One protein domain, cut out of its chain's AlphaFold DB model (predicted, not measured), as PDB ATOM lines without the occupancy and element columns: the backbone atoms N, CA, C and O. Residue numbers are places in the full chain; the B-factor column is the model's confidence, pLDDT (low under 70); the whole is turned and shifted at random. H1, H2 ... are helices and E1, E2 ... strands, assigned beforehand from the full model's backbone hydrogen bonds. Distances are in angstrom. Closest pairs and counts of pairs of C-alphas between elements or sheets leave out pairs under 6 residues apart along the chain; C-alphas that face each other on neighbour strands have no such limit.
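Overview. This is residues 24 to 181 of the 186 residues of an uncharacterized protein of Ceratocystis fimbriata f. sp. platani (UniProt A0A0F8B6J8). One twisted sheet rolls into a long, narrow, nearly closed barrel, with E1, E2 and E3 on one side, E4, E5 and E6 on the other, and E7 joining E1 to E6. A seam remains between the edge strands E3 and E4, H1 sits at one end beside E5, and E8 adds a short strand to E6. The printed part has 158 residues, with one named helix and eight named strands in the order E1 E2 H1 E3 E4 E5 E6 E7 E8; its class is mostly strand, and the neighbour strands are antiparallel. The whole is compact, with a radius of gyration of the C-alphas of 17.0 A, yet its outline is a rod spanning 57 by 28 by 26 A.

Along the chain. E1, residues 32 to 41, begins with C-alpha 32 at (6.670, -41.786, 11.454), is 27.1 A long and bends by 52 degrees at residue 35. E2, residues 50 to 59, is 28.9 A long. H1 holds residues 61 to 66 over 9.3 A. E3, residues 73 to 82, is 28.6 A long. E4, residues 111 to 120, is 25.1 A long and bends by 54 degrees at residue 117. E5, residues 123 to 133, is 32.9 A long. E6, residues 141 to 159, is the longest strand, 43.8 A, bends by 63 degrees at residue 156 and ends with C-alpha 159 at (26.395, -23.988, 17.599). E7, residues 163 to 171, is 24.2 A long and bends by 60 degrees at residue 168. E8, residues 176 to 180, is 12.7 A long and ends with C-alpha 180 at (1.503, -45.103, -7.708).

Arrangement. The sheet is branched. E1 and E2 form an antiparallel hairpin at 170 degrees, with N 34 and O 57 2.9 A apart, within hydrogen-bond range. On the other side of E2 lies E3, with N 52 and O 80 at 2.8 A. On the other side of E1 lies E7, with N 38 and O 166 at 2.9 A. E4, E5, E6 and E7 form a meander, each strand the antiparallel neighbour of the one before; N 114 and O 127 are 2.9 A apart, N 128 and O 146 2.9 A, N 157 and O 165 2.9 A. E6 has three neighbours in staggered pairing: E5 on one side, beside residues 141 to 151, and on the other side E7, beside 151 to 159, and E8, beside 143 to 146, with N 145 and O 178 at 2.8 A. The closest C-alphas of E3 and E4, those of Ala 74 and Val 111, are 6.4 A apart. E3 and E6 are apart. H1 is on the sheet; its closest C-alpha pair with E5 is Ala 63 and Tyr 132, 5.5 A. In H1, 1 of 2 O i to N i+4 pairs is within hydrogen-bond range.

Size, cuts and confidence. The C-alphas farthest apart, those of Thr 46 and Glu 137, are 57.0 A apart. The printed part has no cut. The link from E3 to E4, residues 83 to 110, is long; within it residues 102 to 103 pair antiparallel with residues 75 to 76 of E3. The mean pLDDT of the printed part is 75.2; 59 residues are under 70, among them 97 to 110, 131 to 144 and 169 to 181.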
ATOM      1  N   GLU A  24      -9.470 -42.889  -3.170       47.38
ATOM      2  CA  GLU A  24     -10.002 -44.284  -3.171       47.38
ATOM      3  C   GLU A  24     -10.462 -44.882  -1.818       47.38
ATOM      4  O   GLU A  24     -10.585 -46.096  -1.705       47.38
ATOM      5  N   ASN A  25     -10.804 -44.085  -0.795       50.53
ATOM      6  CA  ASN A  25     -11.364 -44.588   0.485       50.53
ATOM      7  C   ASN A  25     -10.453 -45.567   1.270       50.53
ATOM      8  O   ASN A  25     -10.881 -46.116   2.286       50.53
ATOM      9  N   GLU A  26      -9.203 -45.773   0.851       54.66
ATOM     10  CA  GLU A  26      -8.203 -46.520   1.614       54.66
ATOM     11  C   GLU A  26      -7.629 -45.624   2.724       54.66
ATOM     12  O   GLU A  26      -7.105 -44.533   2.475       54.66
ATOM     13  N   VAL A  27      -7.753 -46.082   3.972       62.66
ATOM     14  CA  VAL A  27      -7.221 -45.388   5.150       62.66
ATOM     15  C   VAL A  27      -5.774 -45.818   5.355       62.66
ATOM     16  O   VAL A  27      -5.514 -46.928   5.820       62.66
ATOM     17  N   TYR A  28      -4.833 -44.929   5.041       64.94
ATOM     18  CA  TYR A  28      -3.416 -45.153   5.303       64.94
ATOM     19  C   TYR A  28      -3.047 -44.665   6.696       64.94
ATOM     20  O   TYR A  28      -3.406 -43.558   7.116       64.94
ATOM     21  N   LYS A  29      -2.300 -45.502   7.418       69.56
ATOM     22  CA  LYS A  29      -1.676 -45.076   8.666       69.56
ATOM     23  C   LYS A  29      -0.575 -44.069   8.334       69.56
ATOM     24  O   LYS A  29       0.122 -44.252   7.334       69.56
ATOM     25  N   PRO A  30      -0.405 -43.016   9.138       68.38
ATOM     26  CA  PRO A  30       0.692 -42.096   8.913       68.38
ATOM     27  C   PRO A  30       2.042 -42.801   9.065       68.38
ATOM     28  O   PRO A  30       2.186 -43.680   9.914       68.38
ATOM     29  N   VAL A  31       3.025 -42.408   8.251       74.25
ATOM     30  CA  VAL A  31       4.434 -42.788   8.475       74.25
ATOM     31  C   VAL A  31       4.933 -42.158   9.776       74.25
ATOM     32  O   VAL A  31       4.223 -41.374  10.378       74.25
ATOM     33  N   GLU A  32       6.119 -42.465  10.275       76.62
ATOM     34  CA  GLU A  32       6.670 -41.786  11.454       76.62
ATOM     35  C   GLU A  32       8.153 -41.523  11.233       76.62
ATOM     36  O   GLU A  32       8.860 -42.371  10.683       76.62
ATOM     37  N   ILE A  33       8.626 -40.352  11.657       79.69
ATOM     38  CA  ILE A  33      10.048 -40.012  11.637       79.69
ATOM     39  C   ILE A  33      10.511 -39.859  13.078       79.69
ATOM     40  O   ILE A  33       9.944 -39.090  13.852       79.69
ATOM     41  N   THR A  34      11.545 -40.608  13.439       81.06
ATOM     42  CA  THR A  34      12.106 -40.629  14.795       81.06
ATOM     43  C   THR A  34      13.624 -40.519  14.743       81.06
ATOM     44  O   THR A  34      14.222 -40.689  13.682       81.06
ATOM     45  N   ASN A  35      14.253 -40.213  15.883       82.44
ATOM     46  CA  ASN A  35      15.714 -40.153  16.022       82.44
ATOM     47  C   ASN A  35      16.399 -39.260  14.974       82.44
ATOM     48  O   ASN A  35      17.461 -39.608  14.462       82.44
ATOM     49  N   MET A  36      15.766 -38.139  14.611       85.25
ATOM     50  CA  MET A  36      16.362 -37.220  13.652       85.25
ATOM     51  C   MET A  36      17.525 -36.469  14.288       85.25
ATOM     52  O   MET A  36      17.394 -35.904  15.374       85.25
ATOM     53  N   GLU A  37      18.635 -36.425  13.569       87.62
ATOM     54  CA  GLU A  37      19.816 -35.671  13.940       87.62
ATOM     55  C   GLU A  37      20.406 -35.022  12.693       87.62
ATOM     56  O   GLU A  37      20.566 -35.655  11.650       87.62
ATOM     57  N   MET A  38      20.716 -33.736  12.798       88.62
ATOM     58  CA  MET A  38      21.411 -32.989  11.764       88.62
ATOM     59  C   MET A  38      22.718 -32.472  12.344       88.62
ATOM     60  O   MET A  38      22.716 -31.842  13.396       88.62
ATOM     61  N   SER A  39      23.825 -32.692  11.649       91.00
ATOM     62  CA  SER A  39      25.135 -32.187  12.048       91.00
ATOM     63  C   SER A  39      25.860 -31.620  10.840       91.00
ATOM     64  O   SER A  39      25.942 -32.273   9.805       91.00
ATOM     65  N   CYS A  40      26.369 -30.402  10.967       91.75
ATOM     66  CA  CYS A  40      27.172 -29.705   9.979       91.75
ATOM     67  C   CYS A  40      28.509 -29.349  10.620       91.75
ATOM     68  O   CYS A  40      28.548 -28.559  11.563       91.75
ATOM     69  N   VAL A  41      29.599 -29.916  10.106       94.00
ATOM     70  CA  VAL A  41      30.935 -29.763  10.699       94.00
ATOM     71  C   VAL A  41      31.963 -29.255   9.695       94.00
ATOM     72  O   VAL A  41      31.916 -29.592   8.513       94.00
ATOM     73  N   LYS A  42      32.910 -28.455  10.177       92.00
ATOM     74  CA  LYS A  42      34.132 -28.058   9.475       92.00
ATOM     75  C   LYS A  42      35.336 -28.669  10.168       92.00
ATOM     76  O   LYS A  42      35.370 -28.788  11.390       92.00
ATOM     77  N   THR A  43      36.347 -29.016   9.383       88.88
ATOM     78  CA  THR A  43      37.636 -29.475   9.908       88.88
ATOM     79  C   THR A  43      38.506 -28.313  10.385       88.88
ATOM     80  O   THR A  43      39.263 -28.476  11.340       88.88
ATOM     81  N   ALA A  44      38.376 -27.138   9.767       88.94
ATOM     82  CA  ALA A  44      39.064 -25.912  10.149       88.94
ATOM     83  C   ALA A  44      38.185 -24.666   9.913       88.94
ATOM     84  O   ALA A  44      37.339 -24.675   9.017       88.94
ATOM     85  N   PRO A  45      38.418 -23.550  10.635       87.25
ATOM     86  CA  PRO A  45      37.670 -22.303  10.424       87.25
ATOM     87  C   PRO A  45      37.796 -21.749   8.997       87.25
ATOM     88  O   PRO A  45      36.887 -21.107   8.479       87.25
ATOM     89  N   THR A  46      38.928 -22.030   8.345       90.56
ATOM     90  CA  THR A  46      39.224 -21.624   6.966       90.56
ATOM     91  C   THR A  46      38.463 -22.421   5.913       90.56
ATOM     92  O   THR A  46      38.473 -22.030   4.747       90.56
ATOM     93  N   ASP A  47      37.834 -23.539   6.286       91.50
ATOM     94  CA  ASP A  47      37.079 -24.345   5.335       91.50
ATOM     95  C   ASP A  47      35.842 -23.562   4.873       91.50
ATOM     96  O   ASP A  47      35.069 -23.063   5.702       91.50
ATOM     97  N   PRO A  48      35.609 -23.440   3.556       92.19
ATOM     98  CA  PRO A  48      34.524 -22.609   3.049       92.19
ATOM     99  C   PRO A  48      33.143 -23.209   3.336       92.19
ATOM    100  O   PRO A  48      32.184 -22.461   3.504       92.19
ATOM    101  N   LEU A  49      33.034 -24.537   3.437       94.50
ATOM    102  CA  LEU A  49      31.766 -25.256   3.571       94.50
ATOM    103  C   LEU A  49      31.795 -26.201   4.774       94.50
ATOM    104  O   LEU A  49      32.803 -26.849   5.036       94.50
ATOM    105  N   PHE A  50      30.670 -26.300   5.474       94.12
ATOM    106  CA  PHE A  50      30.371 -27.388   6.392       94.12
ATOM    107  C   PHE A  50      30.048 -28.658   5.603       94.12
ATOM    108  O   PHE A  50      29.291 -28.603   4.633       94.12
ATOM    109  N   ALA A  51      30.548 -29.799   6.066       94.31
ATOM    110  CA  ALA A  51      30.041 -31.109   5.695       94.31
ATOM    111  C   ALA A  51      28.821 -31.423   6.569       94.31
ATOM    112  O   ALA A  51      28.943 -31.619   7.779       94.31
ATOM    113  N   CYS A  52      27.641 -31.444   5.958       92.31
ATOM    114  CA  CYS A  52      26.367 -31.680   6.619       92.31
ATOM    115  C   CYS A  52      25.904 -33.128   6.454       92.31
ATOM    116  O   CYS A  52      26.019 -33.730   5.386       92.31
ATOM    117  N   THR A  53      25.344 -33.675   7.526       91.19
ATOM    118  CA  THR A  53      24.713 -34.988   7.593       91.19
ATOM    119  C   THR A  53      23.354 -34.850   8.268       91.19
ATOM    120  O   THR A  53      23.254 -34.221   9.316       91.19
ATOM    121  N   LEU A  54      22.322 -35.459   7.690       89.00
ATOM    122  CA  LEU A  54      20.999 -35.622   8.293       89.00
ATOM    123  C   LEU A  54      20.703 -37.115   8.419       89.00
ATOM    124  O   LEU A  54      20.640 -37.812   7.405       89.00
ATOM    125  N   THR A  55      20.494 -37.599   9.635       88.00
ATOM    126  CA  THR A  55      20.076 -38.972   9.934       88.00
ATOM    127  C   THR A  55      18.693 -38.979  10.564       88.00
ATOM    128  O   THR A  55      18.286 -37.999  11.180       88.00
ATOM    129  N   TYR A  56      17.938 -40.057  10.359       85.44
ATOM    130  CA  TYR A  56      16.670 -40.328  11.041       85.44
ATOM    131  C   TYR A  56      16.220 -41.761  10.768       85.44
ATOM    132  O   TYR A  56      16.680 -42.412   9.831       85.44
ATOM    133  N   ASP A  57      15.263 -42.225  11.556       83.75
ATOM    134  CA  ASP A  57      14.533 -43.458  11.330       83.75
ATOM    135  C   ASP A  57      13.166 -43.151  10.716       83.75
ATOM    136  O   ASP A  57      12.397 -42.367  11.273       83.75
ATOM    137  N   LEU A  58      12.844 -43.805   9.603       81.62
ATOM    138  CA  LEU A  58      11.532 -43.752   8.965       81.62
ATOM    139  C   LEU A  58      10.779 -45.057   9.226       81.62
ATOM    140  O   LEU A  58      11.263 -46.131   8.875       81.62
ATOM    141  N   ASN A  59       9.599 -44.961   9.825       80.12
ATOM    142  CA  ASN A  59       8.701 -46.079  10.080       80.12
ATOM    143  C   ASN A  59       7.466 -45.958   9.181       80.12
ATOM    144  O   ASN A  59       6.712 -44.996   9.301       80.12
ATOM    145  N   ASP A  60       7.243 -46.918   8.290       76.25
ATOM    146  CA  ASP A  60       6.000 -47.021   7.531       76.25
ATOM    147  C   ASP A  60       5.140 -48.188   8.046       76.25
ATOM    148  O   ASP A  60       5.363 -49.345   7.667       76.25
ATOM    149  N   PRO A  61       4.114 -47.919   8.874       71.44
ATOM    150  CA  PRO A  61       3.239 -48.961   9.407       71.44
ATOM    151  C   PRO A  61       2.400 -49.667   8.329       71.44
ATOM    152  O   PRO A  61       1.843 -50.734   8.602       71.44
ATOM    153  N   ASN A  62       2.307 -49.115   7.115       70.25
ATOM    154  CA  ASN A  62       1.594 -49.739   6.002       70.25
ATOM    155  C   ASN A  62       2.418 -50.867   5.350       70.25
ATOM    156  O   ASN A  62       1.841 -51.819   4.825       70.25
ATOM    157  N   ALA A  63       3.752 -50.831   5.455       67.88
ATOM    158  CA  ALA A  63       4.632 -51.860   4.895       67.88
ATOM    159  C   ALA A  63       4.479 -53.222   5.604       67.88
ATOM    160  O   ALA A  63       4.435 -54.268   4.953       67.88
ATOM    161  N   ALA A  64       4.333 -53.218   6.934       62.38
ATOM    162  CA  ALA A  64       4.147 -54.440   7.724       62.38
ATOM    163  C   ALA A  64       2.760 -55.077   7.523       62.38
ATOM    164  O   ALA A  64       2.636 -56.301   7.547       62.38
ATOM    165  N   ALA A  65       1.724 -54.258   7.302       62.25
ATOM    166  CA  ALA A  65       0.367 -54.735   7.026       62.25
ATOM    167  C   ALA A  65       0.278 -55.487   5.687       62.25
ATOM    168  O   ALA A  65      -0.485 -56.440   5.562       62.25
ATOM    169  N   ALA A  66       1.090 -55.080   4.711       60.06
ATOM    170  CA  ALA A  66       1.155 -55.679   3.386       60.06
ATOM    171  C   ALA A  66       1.906 -57.024   3.359       60.06
ATOM    172  O   ALA A  66       1.496 -57.960   2.673       60.06
ATOM    173  N   LYS A  67       3.012 -57.145   4.107       61.66
ATOM    174  CA  LYS A  67       3.777 -58.394   4.221       61.66
ATOM    175  C   LYS A  67       4.532 -58.430   5.558       61.66
ATOM    176  O   LYS A  67       5.497 -57.685   5.714       61.66
ATOM    177  N   PRO A  68       4.197 -59.337   6.495       65.31
ATOM    178  CA  PRO A  68       4.819 -59.381   7.826       65.31
ATOM    179  C   PRO A  68       6.340 -59.600   7.839       65.31
ATOM    180  O   PRO A  68       6.996 -59.307   8.834       65.31
ATOM    181  N   SER A  69       6.917 -60.120   6.747       62.47
ATOM    182  CA  SER A  69       8.369 -60.290   6.604       62.47
ATOM    183  C   SER A  69       9.111 -58.981   6.304       62.47
ATOM    184  O   SER A  69      10.339 -58.969   6.314       62.47
ATOM    185  N   ILE A  70       8.391 -57.901   5.979       63.50
ATOM    186  CA  ILE A  70       8.960 -56.580   5.720       63.50
ATOM    187  C   ILE A  70       9.068 -55.835   7.043       63.50
ATOM    188  O   ILE A  70       8.073 -55.632   7.740       63.50
ATOM    189  N   LYS A  71      10.276 -55.376   7.374       68.50
ATOM    190  CA  LYS A  71      10.446 -54.461   8.498       68.50
ATOM    191  C   LYS A  71       9.943 -53.069   8.096       68.50
ATOM    192  O   LYS A  71      10.412 -52.536   7.093       68.50
ATOM    193  N   PRO A  72       9.038 -52.457   8.880       69.38
ATOM    194  CA  PRO A  72       8.475 -51.145   8.562       69.38
ATOM    195  C   PRO A  72       9.468 -49.999   8.804       69.38
ATOM    196  O   PRO A  72       9.254 -48.894   8.322       69.38
ATOM    197  N   LYS A  73      10.564 -50.263   9.529       77.94
ATOM    198  CA  LYS A  73      11.572 -49.277   9.921       77.94
ATOM    199  C   LYS A  73      12.791 -49.306   8.990       77.94
ATOM    200  O   LYS A  73      13.364 -50.373   8.765       77.94
ATOM    201  N   ALA A  74      13.222 -48.137   8.524       79.88
ATOM    202  CA  ALA A  74      14.445 -47.927   7.754       79.88
ATOM    203  C   ALA A  74      15.276 -46.782   8.347       79.88
ATOM    204  O   ALA A  74      14.737 -45.715   8.642       79.88
ATOM    205  N   ALA A  75      16.586 -46.992   8.476       84.12
ATOM    206  CA  ALA A  75      17.521 -45.929   8.829       84.12
ATOM    207  C   ALA A  75      17.878 -45.126   7.569       84.12
ATOM    208  O   ALA A  75      18.210 -45.700   6.527       84.12
ATOM    209  N   CYS A  76      17.791 -43.805   7.667       82.81
ATOM    210  CA  CYS A  76      18.011 -42.857   6.585       82.81
ATOM    211  C   CYS A  76      19.243 -41.999   6.848       82.81
ATOM    212  O   CYS A  76      19.492 -41.583   7.981       82.81
ATOM    213  N   THR A  77      20.007 -41.687   5.800       86.75
ATOM    214  CA  THR A  77      21.115 -40.730   5.893       86.75
ATOM    215  C   THR A  77      21.221 -39.897   4.622       86.75
ATOM    216  O   THR A  77      21.227 -40.441   3.526       86.75
ATOM    217  N   HIS A  78      21.343 -38.579   4.774       87.56
ATOM    218  CA  HIS A  78      21.613 -37.630   3.689       87.56
ATOM    219  C   HIS A  78      22.893 -36.870   3.994       87.56
ATOM    220  O   HIS A  78      23.131 -36.519   5.150       87.56
ATOM    221  N   ARG A  79      23.707 -36.600   2.971       90.31
ATOM    222  CA  ARG A  79      24.957 -35.839   3.099       90.31
ATOM    223  C   ARG A  79      25.048 -34.769   2.023       90.31
ATOM    224  O   ARG A  79      24.729 -35.035   0.867       90.31
ATOM    225  N   TRP A  80      25.482 -33.573   2.399       92.56
ATOM    226  CA  TRP A  80      25.708 -32.451   1.484       92.56
ATOM    227  C   TRP A  80      26.691 -31.451   2.094       92.56
ATOM    228  O   TRP A  80      27.064 -31.587   3.254       92.56
ATOM    229  N   ASN A  81      27.101 -30.441   1.329       94.50
ATOM    230  CA  ASN A  81      27.938 -29.353   1.818       94.50
ATOM    231  C   ASN A  81      27.157 -28.040   1.843       94.50
ATOM    232  O   ASN A  81      26.367 -27.781   0.936       94.50
ATOM    233  N   TRP A  82      27.394 -27.207   2.852       95.06
ATOM    234  CA  TRP A  82      26.685 -25.939   3.038       95.06
ATOM    235  C   TRP A  82      27.608 -24.861   3.603       95.06
ATOM    236  O   TRP A  82      28.384 -25.132   4.509       95.06
ATOM    237  N   ASP A  83      27.536 -23.631   3.108       93.12
ATOM    238  CA  ASP A  83      28.331 -22.501   3.612       93.12
ATOM    239  C   ASP A  83      27.785 -21.895   4.922       93.12
ATOM    240  O   ASP A  83      28.455 -21.080   5.556       93.12
ATOM    241  N   GLY A  84      26.592 -22.311   5.355       90.94
ATOM    242  CA  GLY A  84      25.908 -21.765   6.527       90.94
ATOM    243  C   GLY A  84      24.960 -20.600   6.220       90.94
ATOM    244  O   GLY A  84      24.362 -20.064   7.153       90.94
ATOM    245  N   GLN A  85      24.827 -20.193   4.952       92.31
ATOM    246  CA  GLN A  85      24.062 -19.010   4.536       92.31
ATOM    247  C   GLN A  85      23.176 -19.251   3.308       92.31
ATOM    248  O   GLN A  85      22.030 -18.805   3.284       92.31
ATOM    249  N   ALA A  86      23.681 -19.936   2.285       94.06
ATOM    250  CA  ALA A  86      22.988 -20.148   1.025       94.06
ATOM    251  C   ALA A  86      21.728 -21.000   1.221       94.06
ATOM    252  O   ALA A  86      21.785 -22.127   1.713       94.06
ATOM    253  N   THR A  87      20.587 -20.469   0.793       91.88
ATOM    254  CA  THR A  87      19.270 -21.111   0.927       91.88
ATOM    255  C   THR A  87      18.878 -21.930  -0.303       91.88
ATOM    256  O   THR A  87      18.063 -22.848  -0.216       91.88
ATOM    257  N   GLU A  88      19.460 -21.619  -1.459       91.56
ATOM    258  CA  GLU A  88      19.175 -22.280  -2.729       91.56
ATOM    259  C   GLU A  88      20.233 -23.321  -3.079       91.56
ATOM    260  O   GLU A  88      21.403 -23.191  -2.720       91.56
ATOM    261  N   LYS A  89      19.826 -24.346  -3.832       91.94
ATOM    262  CA  LYS A  89      20.737 -25.380  -4.319       91.94
ATOM    263  C   LYS A  89      21.815 -24.771  -5.216       91.94
ATOM    264  O   LYS A  89      21.508 -24.135  -6.222       91.94
ATOM    265  N   GLY A  90      23.076 -25.067  -4.923       92.75
ATOM    266  CA  GLY A  90      24.204 -24.587  -5.711       92.75
ATOM    267  C   GLY A  90      25.554 -24.980  -5.115       92.75
ATOM    268  O   GLY A  90      25.610 -25.809  -4.210       92.75
ATOM    269  N   PRO A  91      26.657 -24.376  -5.588       94.88
ATOM    270  CA  PRO A  91      28.005 -24.655  -5.080       94.88
ATOM    271  C   PRO A  91      28.176 -24.408  -3.572       94.88
ATOM    272  O   PRO A  91      29.027 -25.025  -2.943       94.88
ATOM    273  N   GLN A  92      27.364 -23.515  -3.003       95.56
ATOM    274  CA  GLN A  92      27.380 -23.132  -1.589       95.56
ATOM    275  C   GLN A  92      26.371 -23.913  -0.734       95.56
ATOM    276  O   GLN A  92      26.408 -23.834   0.489       95.56
ATOM    277  N   ASN A  93      25.472 -24.674  -1.358       94.19
ATOM    278  CA  ASN A  93      24.501 -25.524  -0.685       94.19
ATOM    279  C   ASN A  93      24.169 -26.706  -1.602       94.19
ATOM    280  O   ASN A  93      23.282 -26.652  -2.456       94.19
ATOM    281  N   THR A  94      24.962 -27.765  -1.484       92.88
ATOM    282  CA  THR A  94      25.055 -28.822  -2.494       92.88
ATOM    283  C   THR A  94      24.054 -29.950  -2.266       92.88
ATOM    284  O   THR A  94      24.306 -31.073  -2.711       92.88
ATOM    285  N   TYR A  95      22.952 -29.706  -1.545       89.00
ATOM    286  CA  TYR A  95      21.944 -30.743  -1.338       89.00
ATOM    287  C   TYR A  95      21.431 -31.251  -2.684       89.00
ATOM    288  O   TYR A  95      21.191 -30.500  -3.638       89.00
ATOM    289  N   THR A  96      21.283 -32.564  -2.781       77.50
ATOM    290  CA  THR A  96      20.778 -33.208  -3.981       77.50
ATOM    291  C   THR A  96      19.358 -33.686  -3.725       77.50
ATOM    292  O   THR A  96      19.089 -34.471  -2.824       77.50
ATOM    293  N   SER A  97      18.441 -33.260  -4.593       66.94
ATOM    294  CA  SER A  97      17.049 -33.727  -4.623       66.94
ATOM    295  C   SER A  97      16.903 -35.207  -5.024       66.94
ATOM    296  O   SER A  97      15.796 -35.734  -5.078       66.94
ATOM    297  N   SER A  98      18.016 -35.881  -5.317       57.06
ATOM    298  CA  SER A  98      18.152 -37.309  -5.610       57.06
ATOM    299  C   SER A  98      19.391 -37.792  -4.847       57.06
ATOM    300  O   SER A  98      20.419 -37.131  -4.925       57.06
ATOM    301  N   THR A  99      19.392 -38.857  -4.056       53.47
ATOM    302  CA  THR A  99      18.949 -40.216  -4.367       53.47
ATOM    303  C   THR A  99      18.731 -40.967  -3.054       53.47
ATOM    304  O   THR A  99      19.654 -41.110  -2.273       53.47
ATOM    305  N   LEU A 100      17.509 -41.451  -2.847       60.81
ATOM    306  CA  LEU A 100      17.153 -42.750  -2.264       60.81
ATOM    307  C   LEU A 100      18.236 -43.485  -1.436       60.81
ATOM    308  O   LEU A 100      18.774 -44.490  -1.898       60.81
ATOM    309  N   GLU A 101      18.483 -43.055  -0.197       61.31
ATOM    310  CA  GLU A 101      19.420 -43.720   0.735       61.31
ATOM    311  C   GLU A 101      18.778 -44.000   2.102       61.31
ATOM    312  O   GLU A 101      19.227 -43.553   3.157       61.31
ATOM    313  N   CYS A 102      17.700 -44.779   2.082       69.00
ATOM    314  CA  CYS A 102      17.258 -45.503   3.269       69.00
ATOM    315  C   CYS A 102      17.003 -46.947   2.875       69.00
ATOM    316  O   CYS A 102      16.433 -47.202   1.815       69.00
ATOM    317  N   TYR A 103      17.422 -47.884   3.717       63.69
ATOM    318  CA  TYR A 103      17.157 -49.302   3.519       63.69
ATOM    319  C   TYR A 103      16.655 -49.888   4.836       63.69
ATOM    320  O   TYR A 103      17.272 -49.706   5.883       63.69
ATOM    321  N   SER A 104      15.510 -50.563   4.792       59.31
ATOM    322  CA  SER A 104      15.071 -51.435   5.880       59.31
ATOM    323  C   SER A 104      15.912 -52.713   5.871       59.31
ATOM    324  O   SER A 104      16.183 -53.254   4.798       59.31
ATOM    325  N   ASP A 105      16.268 -53.243   7.042       53.09
ATOM    326  CA  ASP A 105      16.881 -54.573   7.145       53.09
ATOM    327  C   ASP A 105      15.902 -55.663   6.665       53.09
ATOM    328  O   ASP A 105      14.824 -55.818   7.245       53.09
ATOM    329  N   GLY A 106      16.290 -56.462   5.666       51.34
ATOM    330  CA  GLY A 106      15.518 -57.613   5.168       51.34
ATOM    331  C   GLY A 106      15.369 -57.663   3.643       51.34
ATOM    332  O   GLY A 106      15.867 -56.798   2.922       51.34
ATOM    333  N   GLU A 107      14.697 -58.703   3.135       42.16
ATOM    334  CA  GLU A 107      14.391 -58.815   1.706       42.16
ATOM    335  C   GLU A 107      13.318 -57.795   1.283       42.16
ATOM    336  O   GLU A 107      12.252 -57.692   1.891       42.16
ATOM    337  N   ALA A 108      13.615 -57.101   0.182       49.44
ATOM    338  CA  ALA A 108      12.877 -56.010  -0.458       49.44
ATOM    339  C   ALA A 108      13.107 -54.602   0.140       49.44
ATOM    340  O   ALA A 108      12.942 -54.320   1.322       49.44
ATOM    341  N   ARG A 109      13.538 -53.703  -0.750       56.75
ATOM    342  CA  ARG A 109      13.946 -52.314  -0.504       56.75
ATOM    343  C   ARG A 109      12.706 -51.417  -0.485       56.75
ATOM    344  O   ARG A 109      12.423 -50.736  -1.470       56.75
ATOM    345  N   ASN A 110      11.948 -51.486   0.602       63.78
ATOM    346  CA  ASN A 110      10.564 -51.008   0.619       63.78
ATOM    347  C   ASN A 110      10.411 -49.544   1.010       63.78
ATOM    348  O   ASN A 110       9.409 -48.944   0.672       63.78
ATOM    349  N   VAL A 111      11.382 -48.942   1.690       71.94
ATOM    350  CA  VAL A 111      11.270 -47.557   2.157       71.94
ATOM    351  C   VAL A 111      12.471 -46.767   1.678       71.94
ATOM    352  O   VAL A 111      13.588 -47.272   1.646       71.94
ATOM    353  N   LYS A 112      12.219 -45.538   1.252       76.69
ATOM    354  CA  LYS A 112      13.120 -44.740   0.441       76.69
ATOM    355  C   LYS A 112      12.911 -43.264   0.766       76.69
ATOM    356  O   LYS A 112      11.773 -42.833   0.921       76.69
ATOM    357  N   SER A 113      13.987 -42.483   0.843       80.25
ATOM    358  CA  SER A 113      13.880 -41.041   1.087       80.25
ATOM    359  C   SER A 113      14.917 -40.222   0.324       80.25
ATOM    360  O   SER A 113      15.995 -40.729   0.014       80.25
ATOM    361  N   GLY A 114      14.593 -38.962   0.039       84.00
ATOM    362  CA  GLY A 114      15.469 -37.960  -0.567       84.00
ATOM    363  C   GLY A 114      15.346 -36.596   0.116       84.00
ATOM    364  O   GLY A 114      14.258 -36.215   0.547       84.00
ATOM    365  N   LEU A 115      16.449 -35.846   0.176       86.44
ATOM    366  CA  LEU A 115      16.472 -34.456   0.638       86.44
ATOM    367  C   LEU A 115      15.982 -33.522  -0.481       86.44
ATOM    368  O   LEU A 115      16.753 -33.068  -1.322       86.44
ATOM    369  N   HIS A 116      14.673 -33.273  -0.517       85.00
ATOM    370  CA  HIS A 116      14.021 -32.481  -1.563       85.00
ATOM    371  C   HIS A 116      14.422 -31.004  -1.513       85.00
ATOM    372  O   HIS A 116      14.672 -30.395  -2.554       85.00
ATOM    373  N   HIS A 117      14.481 -30.441  -0.307       88.31
ATOM    374  CA  HIS A 117      14.823 -29.045  -0.071       88.31
ATOM    375  C   HIS A 117      15.571 -28.887   1.248       88.31
ATOM    376  O   HIS A 117      15.238 -29.542   2.238       88.31
ATOM    377  N   PHE A 118      16.538 -27.976   1.251       90.19
ATOM    378  CA  PHE A 118      17.213 -27.499   2.446       90.19
ATOM    379  C   PHE A 118      17.581 -26.025   2.258       90.19
ATOM    380  O   PHE A 118      18.418 -25.711   1.411       90.19
ATOM    381  N   SER A 119      16.982 -25.136   3.051       88.81
ATOM    382  CA  SER A 119      17.383 -23.721   3.120       88.81
ATOM    383  C   SER A 119      18.070 -23.379   4.444       88.81
ATOM    384  O   SER A 119      18.931 -22.504   4.504       88.81
ATOM    385  N   SER A 120      17.684 -24.079   5.508       87.38
ATOM    386  CA  SER A 120      18.173 -23.913   6.871       87.38
ATOM    387  C   SER A 120      17.835 -25.165   7.687       87.38
ATOM    388  O   SER A 120      16.963 -25.939   7.286       87.38
ATOM    389  N   PRO A 121      18.433 -25.353   8.875       82.12
ATOM    390  CA  PRO A 121      18.022 -26.416   9.792       82.12
ATOM    391  C   PRO A 121      16.521 -26.384  10.112       82.12
ATOM    392  O   PRO A 121      15.909 -27.429  10.262       82.12
ATOM    393  N   SER A 122      15.895 -25.207  10.165       82.31
ATOM    394  CA  SER A 122      14.456 -25.057  10.424       82.31
ATOM    395  C   SER A 122      13.544 -25.309   9.217       82.31
ATOM    396  O   SER A 122      12.326 -25.316   9.390       82.31
ATOM    397  N   ASP A 123      14.101 -25.490   8.018       86.19
ATOM    398  CA  ASP A 123      13.355 -25.649   6.768       86.19
ATOM    399  C   ASP A 123      14.009 -26.731   5.899       86.19
ATOM    400  O   ASP A 123      14.861 -26.485   5.034       86.19
ATOM    401  N   ILE A 124      13.599 -27.962   6.202       87.38
ATOM    402  CA  ILE A 124      14.016 -29.189   5.540       87.38
ATOM    403  C   ILE A 124      12.767 -29.838   4.952       87.38
ATOM    404  O   ILE A 124      11.768 -30.038   5.648       87.38
ATOM    405  N   LYS A 125      12.823 -30.225   3.678       87.31
ATOM    406  CA  LYS A 125      11.749 -30.999   3.046       87.31
ATOM    407  C   LYS A 125      12.295 -32.304   2.517       87.31
ATOM    408  O   LYS A 125      13.311 -32.334   1.820       87.31
ATOM    409  N   LEU A 126      11.590 -33.382   2.826       84.62
ATOM    410  CA  LEU A 126      11.931 -34.730   2.405       84.62
ATOM    411  C   LEU A 126      10.928 -35.232   1.367       84.62
ATOM    412  O   LEU A 126       9.733 -34.961   1.441       84.62
ATOM    413  N   THR A 127      11.406 -36.012   0.411       81.44
ATOM    414  CA  THR A 127      10.556 -36.883  -0.399       81.44
ATOM    415  C   THR A 127      10.625 -38.273   0.201       81.44
ATOM    416  O   THR A 127      11.725 -38.805   0.307       81.44
ATOM    417  N   LEU A 128       9.489 -38.887   0.534       78.62
ATOM    418  CA  LEU A 128       9.450 -40.270   1.016       78.62
ATOM    419  C   LEU A 128       8.742 -41.149  -0.011       78.62
ATOM    420  O   LEU A 128       7.703 -40.787  -0.558       78.62
ATOM    421  N   LEU A 129       9.293 -42.328  -0.256       75.06
ATOM    422  CA  LEU A 129       8.672 -43.372  -1.050       75.06
ATOM    423  C   LEU A 129       8.604 -44.628  -0.193       75.06
ATOM    424  O   LEU A 129       9.622 -45.100   0.309       75.06
ATOM    425  N   SER A 130       7.411 -45.189  -0.086       71.62
ATOM    426  CA  SER A 130       7.222 -46.552   0.375       71.62
ATOM    427  C   SER A 130       6.712 -47.411  -0.773       71.62
ATOM    428  O   SER A 130       5.869 -46.985  -1.558       71.62
ATOM    429  N   SER A 131       7.248 -48.608  -0.919       65.31
ATOM    430  CA  SER A 131       6.825 -49.638  -1.854       65.31
ATOM    431  C   SER A 131       6.354 -50.825  -1.029       65.31
ATOM    432  O   SER A 131       7.100 -51.333  -0.196       65.31
ATOM    433  N   TYR A 132       5.134 -51.290  -1.265       60.84
ATOM    434  CA  TYR A 132       4.592 -52.472  -0.614       60.84
ATOM    435  C   TYR A 132       3.945 -53.409  -1.635       60.84
ATOM    436  O   TYR A 132       3.558 -53.014  -2.736       60.84
ATOM    437  N   TYR A 133       3.860 -54.685  -1.272       55.69
ATOM    438  CA  TYR A 133       3.230 -55.709  -2.097       55.69
ATOM    439  C   TYR A 133       1.756 -55.786  -1.742       55.69
ATOM    440  O   TYR A 133       1.422 -55.986  -0.576       55.69
ATOM    441  N   LYS A 134       0.873 -55.666  -2.729       46.06
ATOM    442  CA  LYS A 134      -0.517 -56.057  -2.517       46.06
ATOM    443  C   LYS A 134      -0.635 -57.565  -2.767       46.06
ATOM    444  O   LYS A 134      -0.160 -58.059  -3.783       46.06
ATOM    445  N   ASP A 135      -1.236 -58.261  -1.807       47.53
ATOM    446  CA  ASP A 135      -1.829 -59.594  -1.956       47.53
ATOM    447  C   ASP A 135      -0.916 -60.752  -2.366       47.53
ATOM    448  O   ASP A 135      -1.202 -61.387  -3.365       47.53
ATOM    449  N   GLY A 136       0.122 -61.103  -1.590       47.59
ATOM    450  CA  GLY A 136       0.740 -62.452  -1.620       47.59
ATOM    451  C   GLY A 136       1.292 -62.968  -2.967       47.59
ATOM    452  O   GLY A 136       1.880 -64.047  -3.018       47.59
ATOM    453  N   GLU A 137       1.149 -62.196  -4.037       47.78
ATOM    454  CA  GLU A 137       1.490 -62.491  -5.408       47.78
ATOM    455  C   GLU A 137       2.755 -61.713  -5.742       47.78
ATOM    456  O   GLU A 137       2.926 -60.528  -5.454       47.78
ATOM    457  N   THR A 138       3.695 -62.415  -6.351       47.69
ATOM    458  CA  THR A 138       5.086 -62.001  -6.540       47.69
ATOM    459  C   THR A 138       5.289 -60.839  -7.521       47.69
ATOM    460  O   THR A 138       6.432 -60.580  -7.898       47.69
ATOM    461  N   LYS A 139       4.233 -60.141  -7.971       48.38
ATOM    462  CA  LYS A 139       4.308 -59.275  -9.164       48.38
ATOM    463  C   LYS A 139       3.693 -57.871  -9.076       48.38
ATOM    464  O   LYS A 139       3.947 -57.092  -9.990       48.38
ATOM    465  N   SER A 140       2.999 -57.486  -8.003       47.72
ATOM    466  CA  SER A 140       2.314 -56.176  -7.943       47.72
ATOM    467  C   SER A 140       2.897 -55.263  -6.855       47.72
ATOM    468  O   SER A 140       2.629 -55.445  -5.668       47.72
ATOM    469  N   PHE A 141       3.709 -54.275  -7.255       58.25
ATOM    470  CA  PHE A 141       4.307 -53.268  -6.362       58.25
ATOM    471  C   PHE A 141       3.414 -52.028  -6.267       58.25
ATOM    472  O   PHE A 141       3.483 -51.209  -7.165       58.25
ATOM    473  N   ARG A 142       2.634 -51.804  -5.206       63.16
ATOM    474  CA  ARG A 142       1.998 -50.486  -5.003       63.16
ATOM    475  C   ARG A 142       2.965 -49.579  -4.248       63.16
ATOM    476  O   ARG A 142       3.654 -50.028  -3.333       63.16
ATOM    477  N   SER A 143       3.039 -48.305  -4.625       68.00
ATOM    478  CA  SER A 143       3.914 -47.343  -3.957       68.00
ATOM    479  C   SER A 143       3.156 -46.150  -3.397       68.00
ATOM    480  O   SER A 143       2.385 -45.513  -4.104       68.00
ATOM    481  N   LEU A 144       3.423 -45.817  -2.135       69.88
ATOM    482  CA  LEU A 144       3.020 -44.555  -1.525       69.88
ATOM    483  C   LEU A 144       4.140 -43.552  -1.713       69.88
ATOM    484  O   LEU A 144       5.276 -43.775  -1.287       69.88
ATOM    485  N   TYR A 145       3.811 -42.442  -2.348       72.44
ATOM    486  CA  TYR A 145       4.718 -41.336  -2.556       72.44
ATOM    487  C   TYR A 145       4.259 -40.140  -1.731       72.44
ATOM    488  O   TYR A 145       3.173 -39.602  -1.940       72.44
ATOM    489  N   TYR A 146       5.110 -39.727  -0.802       74.38
ATOM    490  CA  TYR A 146       4.921 -38.563   0.047       74.38
ATOM    491  C   TYR A 146       5.818 -37.459  -0.494       74.38
ATOM    492  O   TYR A 146       7.045 -37.500  -0.342       74.38
ATOM    493  N   ASN A 147       5.215 -36.483  -1.168       70.88
ATOM    494  CA  ASN A 147       5.980 -35.380  -1.728       70.88
ATOM    495  C   ASN A 147       6.138 -34.257  -0.698       70.88
ATOM    496  O   ASN A 147       5.158 -33.863  -0.069       70.88
ATOM    497  N   SER A 148       7.353 -33.711  -0.590       75.19
ATOM    498  CA  SER A 148       7.648 -32.492   0.167       75.19
ATOM    499  C   SER A 148       7.170 -32.523   1.633       75.19
ATOM    500  O   SER A 148       6.498 -31.603   2.093       75.19
ATOM    501  N   VAL A 149       7.527 -33.571   2.378       78.38
ATOM    502  CA  VAL A 149       7.290 -33.673   3.828       78.38
ATOM    503  C   VAL A 149       8.157 -32.645   4.555       78.38
ATOM    504  O   VAL A 149       9.380 -32.794   4.599       78.38
ATOM    505  N   SER A 150       7.528 -31.624   5.134       80.50
ATOM    506  CA  SER A 150       8.199 -30.597   5.937       80.50
ATOM    507  C   SER A 150       8.601 -31.164   7.303       80.50
ATOM    508  O   SER A 150       7.746 -31.555   8.107       80.50
ATOM    509  N   VAL A 151       9.904 -31.195   7.574       79.44
ATOM    510  CA  VAL A 151      10.485 -31.640   8.847       79.44
ATOM    511  C   VAL A 151      11.365 -30.543   9.422       79.44
ATOM    512  O   VAL A 151      11.962 -29.763   8.682       79.44
ATOM    513  N   ARG A 152      11.458 -30.474  10.749       75.00
ATOM    514  CA  ARG A 152      12.400 -29.560  11.399       75.00
ATOM    515  C   ARG A 152      12.980 -30.198  12.657       75.00
ATOM    516  O   ARG A 152      12.211 -30.795  13.422       75.00
ATOM    517  N   PRO A 153      14.297 -30.080  12.891       72.06
ATOM    518  CA  PRO A 153      14.888 -30.435  14.157       72.06
ATOM    519  C   PRO A 153      14.347 -29.539  15.274       72.06
ATOM    520  O   PRO A 153      14.083 -28.355  15.047       72.06
ATOM    521  N   LEU A 154      14.157 -30.081  16.474       65.94
ATOM    522  CA  LEU A 154      13.509 -29.342  17.564       65.94
ATOM    523  C   LEU A 154      14.488 -28.526  18.407       65.94
ATOM    524  O   LEU A 154      14.084 -27.515  18.982       65.94
ATOM    525  N   GLN A 155      15.750 -28.949  18.502       70.94
ATOM    526  CA  GLN A 155      16.719 -28.316  19.393       70.94
ATOM    527  C   GLN A 155      18.102 -28.227  18.764       70.94
ATOM    528  O   GLN A 155      18.602 -29.209  18.224       70.94
ATOM    529  N   SER A 156      18.735 -27.056  18.875       77.19
ATOM    530  CA  SER A 156      20.178 -26.927  18.665       77.19
ATOM    531  C   SER A 156      20.890 -27.412  19.921       77.19
ATOM    532  O   SER A 156      20.601 -26.945  21.022       77.19
ATOM    533  N   THR A 157      21.797 -28.368  19.756       76.00
ATOM    534  CA  THR A 157      22.601 -28.918  20.853       76.00
ATOM    535  C   THR A 157      24.025 -28.375  20.848       76.00
ATOM    536  O   THR A 157      24.692 -28.405  21.877       76.00
ATOM    537  N   GLU A 158      24.492 -27.873  19.704       77.94
ATOM    538  CA  GLU A 158      25.804 -27.253  19.540       77.94
ATOM    539  C   GLU A 158      25.742 -26.229  18.400       77.94
ATOM    540  O   GLU A 158      25.224 -26.538  17.326       77.94
ATOM    541  N   ASP A 159      26.262 -25.022  18.627       81.69
ATOM    542  CA  ASP A 159      26.395 -23.988  17.599       81.69
ATOM    543  C   ASP A 159      27.699 -23.212  17.815       81.69
ATOM    544  O   ASP A 159      27.810 -22.332  18.671       81.69
ATOM    545  N   THR A 160      28.720 -23.603  17.064       84.81
ATOM    546  CA  THR A 160      30.058 -23.018  17.076       84.81
ATOM    547  C   THR A 160      30.494 -22.685  15.649       84.81
ATOM    548  O   THR A 160      29.802 -22.969  14.669       84.81
ATOM    549  N   GLU A 161      31.676 -22.086  15.512       81.94
ATOM    550  CA  GLU A 161      32.295 -21.838  14.205       81.94
ATOM    551  C   GLU A 161      32.584 -23.139  13.429       81.94
ATOM    552  O   GLU A 161      32.561 -23.142  12.198       81.94
ATOM    553  N   LEU A 162      32.815 -24.249  14.141       86.75
ATOM    554  CA  LEU A 162      33.235 -25.528  13.561       86.75
ATOM    555  C   LEU A 162      32.148 -26.597  13.540       86.75
ATOM    556  O   LEU A 162      32.221 -27.511  12.724       86.75
ATOM    557  N   SER A 163      31.159 -26.512  14.421       87.25
ATOM    558  CA  SER A 163      30.129 -27.535  14.578       87.25
ATOM    559  C   SER A 163      28.783 -26.883  14.806       87.25
ATOM    560  O   SER A 163      28.637 -26.025  15.678       87.25
ATOM    561  N   LYS A 164      27.796 -27.319  14.031       87.44
ATOM    562  CA  LYS A 164      26.395 -26.990  14.239       87.44
ATOM    563  C   LYS A 164      25.596 -28.284  14.251       87.44
ATOM    564  O   LYS A 164      25.567 -28.990  13.243       87.44
ATOM    565  N   THR A 165      24.972 -28.604  15.379       85.81
ATOM    566  CA  THR A 165      24.245 -29.863  15.570       85.81
ATOM    567  C   THR A 165      22.853 -29.611  16.132       85.81
ATOM    568  O   THR A 165      22.663 -28.790  17.035       85.81
ATOM    569  N   TRP A 166      21.883 -30.352  15.603       85.81
ATOM    570  CA  TRP A 166      20.492 -30.342  16.021       85.81
ATOM    571  C   TRP A 166      19.965 -31.760  16.203       85.81
ATOM    572  O   TRP A 166      20.306 -32.660  15.433       85.81
ATOM    573  N   LYS A 167      19.104 -31.950  17.201       82.00
ATOM    574  CA  LYS A 167      18.479 -33.238  17.516       82.00
ATOM    575  C   LYS A 167      16.978 -33.103  17.698       82.00
ATOM    576  O   LYS A 167      16.455 -31.997  17.882       82.00
ATOM    577  N   ASP A 168      16.349 -34.277  17.672       71.94
ATOM    578  CA  ASP A 168      14.910 -34.501  17.711       71.94
ATOM    579  C   ASP A 168      14.219 -33.904  16.494       71.94
ATOM    580  O   ASP A 168      14.692 -32.934  15.920       71.94
ATOM    581  N   ALA A 169      13.083 -34.452  16.078       64.69
ATOM    582  CA  ALA A 169      12.322 -33.857  14.990       64.69
ATOM    583  C   ALA A 169      10.846 -33.869  15.257       64.69
ATOM    584  O   ALA A 169      10.311 -34.712  15.972       64.69
ATOM    585  N   GLN A 170      10.198 -32.937  14.582       64.00
ATOM    586  CA  GLN A 170       8.776 -32.984  14.380       64.00
ATOM    587  C   GLN A 170       8.471 -32.818  12.896       64.00
ATOM    588  O   GLN A 170       9.230 -32.226  12.124       64.00
ATOM    589  N   ILE A 171       7.384 -33.451  12.487       64.50
ATOM    590  CA  ILE A 171       6.832 -33.315  11.151       64.50
ATOM    591  C   ILE A 171       5.760 -32.245  11.259       64.50
ATOM    592  O   ILE A 171       4.913 -32.307  12.153       64.50
ATOM    593  N   PHE A 172       5.840 -31.232  10.405       54.12
ATOM    594  CA  PHE A 172       5.066 -30.001  10.581       54.12
ATOM    595  C   PHE A 172       3.861 -29.899   9.671       54.12
ATOM    596  O   PHE A 172       2.937 -29.147   9.972       54.12
ATOM    597  N   GLU A 173       3.843 -30.668   8.587       58.41
ATOM    598  CA  GLU A 173       2.779 -30.606   7.599       58.41
ATOM    599  C   GLU A 173       2.390 -32.003   7.133       58.41
ATOM    600  O   GLU A 173       3.231 -32.894   6.986       58.41
ATOM    601  N   ASN A 174       1.090 -32.179   6.899       56.38
ATOM    602  CA  ASN A 174       0.545 -33.398   6.324       56.38
ATOM    603  C   ASN A 174       0.986 -33.492   4.854       56.38
ATOM    604  O   ASN A 174       0.620 -32.617   4.064       56.38
ATOM    605  N   PRO A 175       1.745 -34.521   4.451       60.19
ATOM    606  CA  PRO A 175       2.153 -34.673   3.069       60.19
ATOM    607  C   PRO A 175       0.962 -34.999   2.182       60.19
ATOM    608  O   PRO A 175       0.103 -35.811   2.530       60.19
ATOM    609  N   ASN A 176       0.970 -34.434   0.977       60.81
ATOM    610  CA  ASN A 176       0.155 -34.962  -0.104       60.81
ATOM    611  C   ASN A 176       0.668 -36.368  -0.441       60.81
ATOM    612  O   ASN A 176       1.806 -36.529  -0.891       60.81
ATOM    613  N   VAL A 177      -0.175 -37.375  -0.210       62.91
ATOM    614  CA  VAL A 177       0.119 -38.770  -0.549       62.91
ATOM    615  C   VAL A 177      -0.412 -39.055  -1.942       62.91
ATOM    616  O   VAL A 177      -1.593 -38.860  -2.222       62.91
ATOM    617  N   SER A 178       0.464 -39.516  -2.823       65.38
ATOM    618  CA  SER A 178       0.089 -40.061  -4.125       65.38
ATOM    619  C   SER A 178       0.312 -41.564  -4.112       65.38
ATOM    620  O   SER A 178       1.379 -42.028  -3.713       65.38
ATOM    621  N   VAL A 179      -0.681 -42.323  -4.563       64.19
ATOM    622  CA  VAL A 179      -0.532 -43.760  -4.794       64.19
ATOM    623  C   VAL A 179      -0.085 -43.960  -6.232       64.19
ATOM    624  O   VAL A 179      -0.701 -43.437  -7.160       64.19
ATOM    625  N   TYR A 180       1.008 -44.688  -6.409       61.22
ATOM    626  CA  TYR A 180       1.503 -45.103  -7.708       61.22
ATOM    627  C   TYR A 180       1.270 -46.600  -7.880       61.22
ATOM    628  O   TYR A 180       1.867 -47.413  -7.167       61.22
ATOM    629  N   ASP A 181       0.424 -46.940  -8.849       58.78
ATOM    630  CA  ASP A 181       0.300 -48.295  -9.366       58.78
ATOM    631  C   ASP A 181       1.209 -48.445 -10.592       58.78
ATOM    632  O   ASP A 181       1.115 -47.647 -11.532       58.78
TER     633      ASP A 181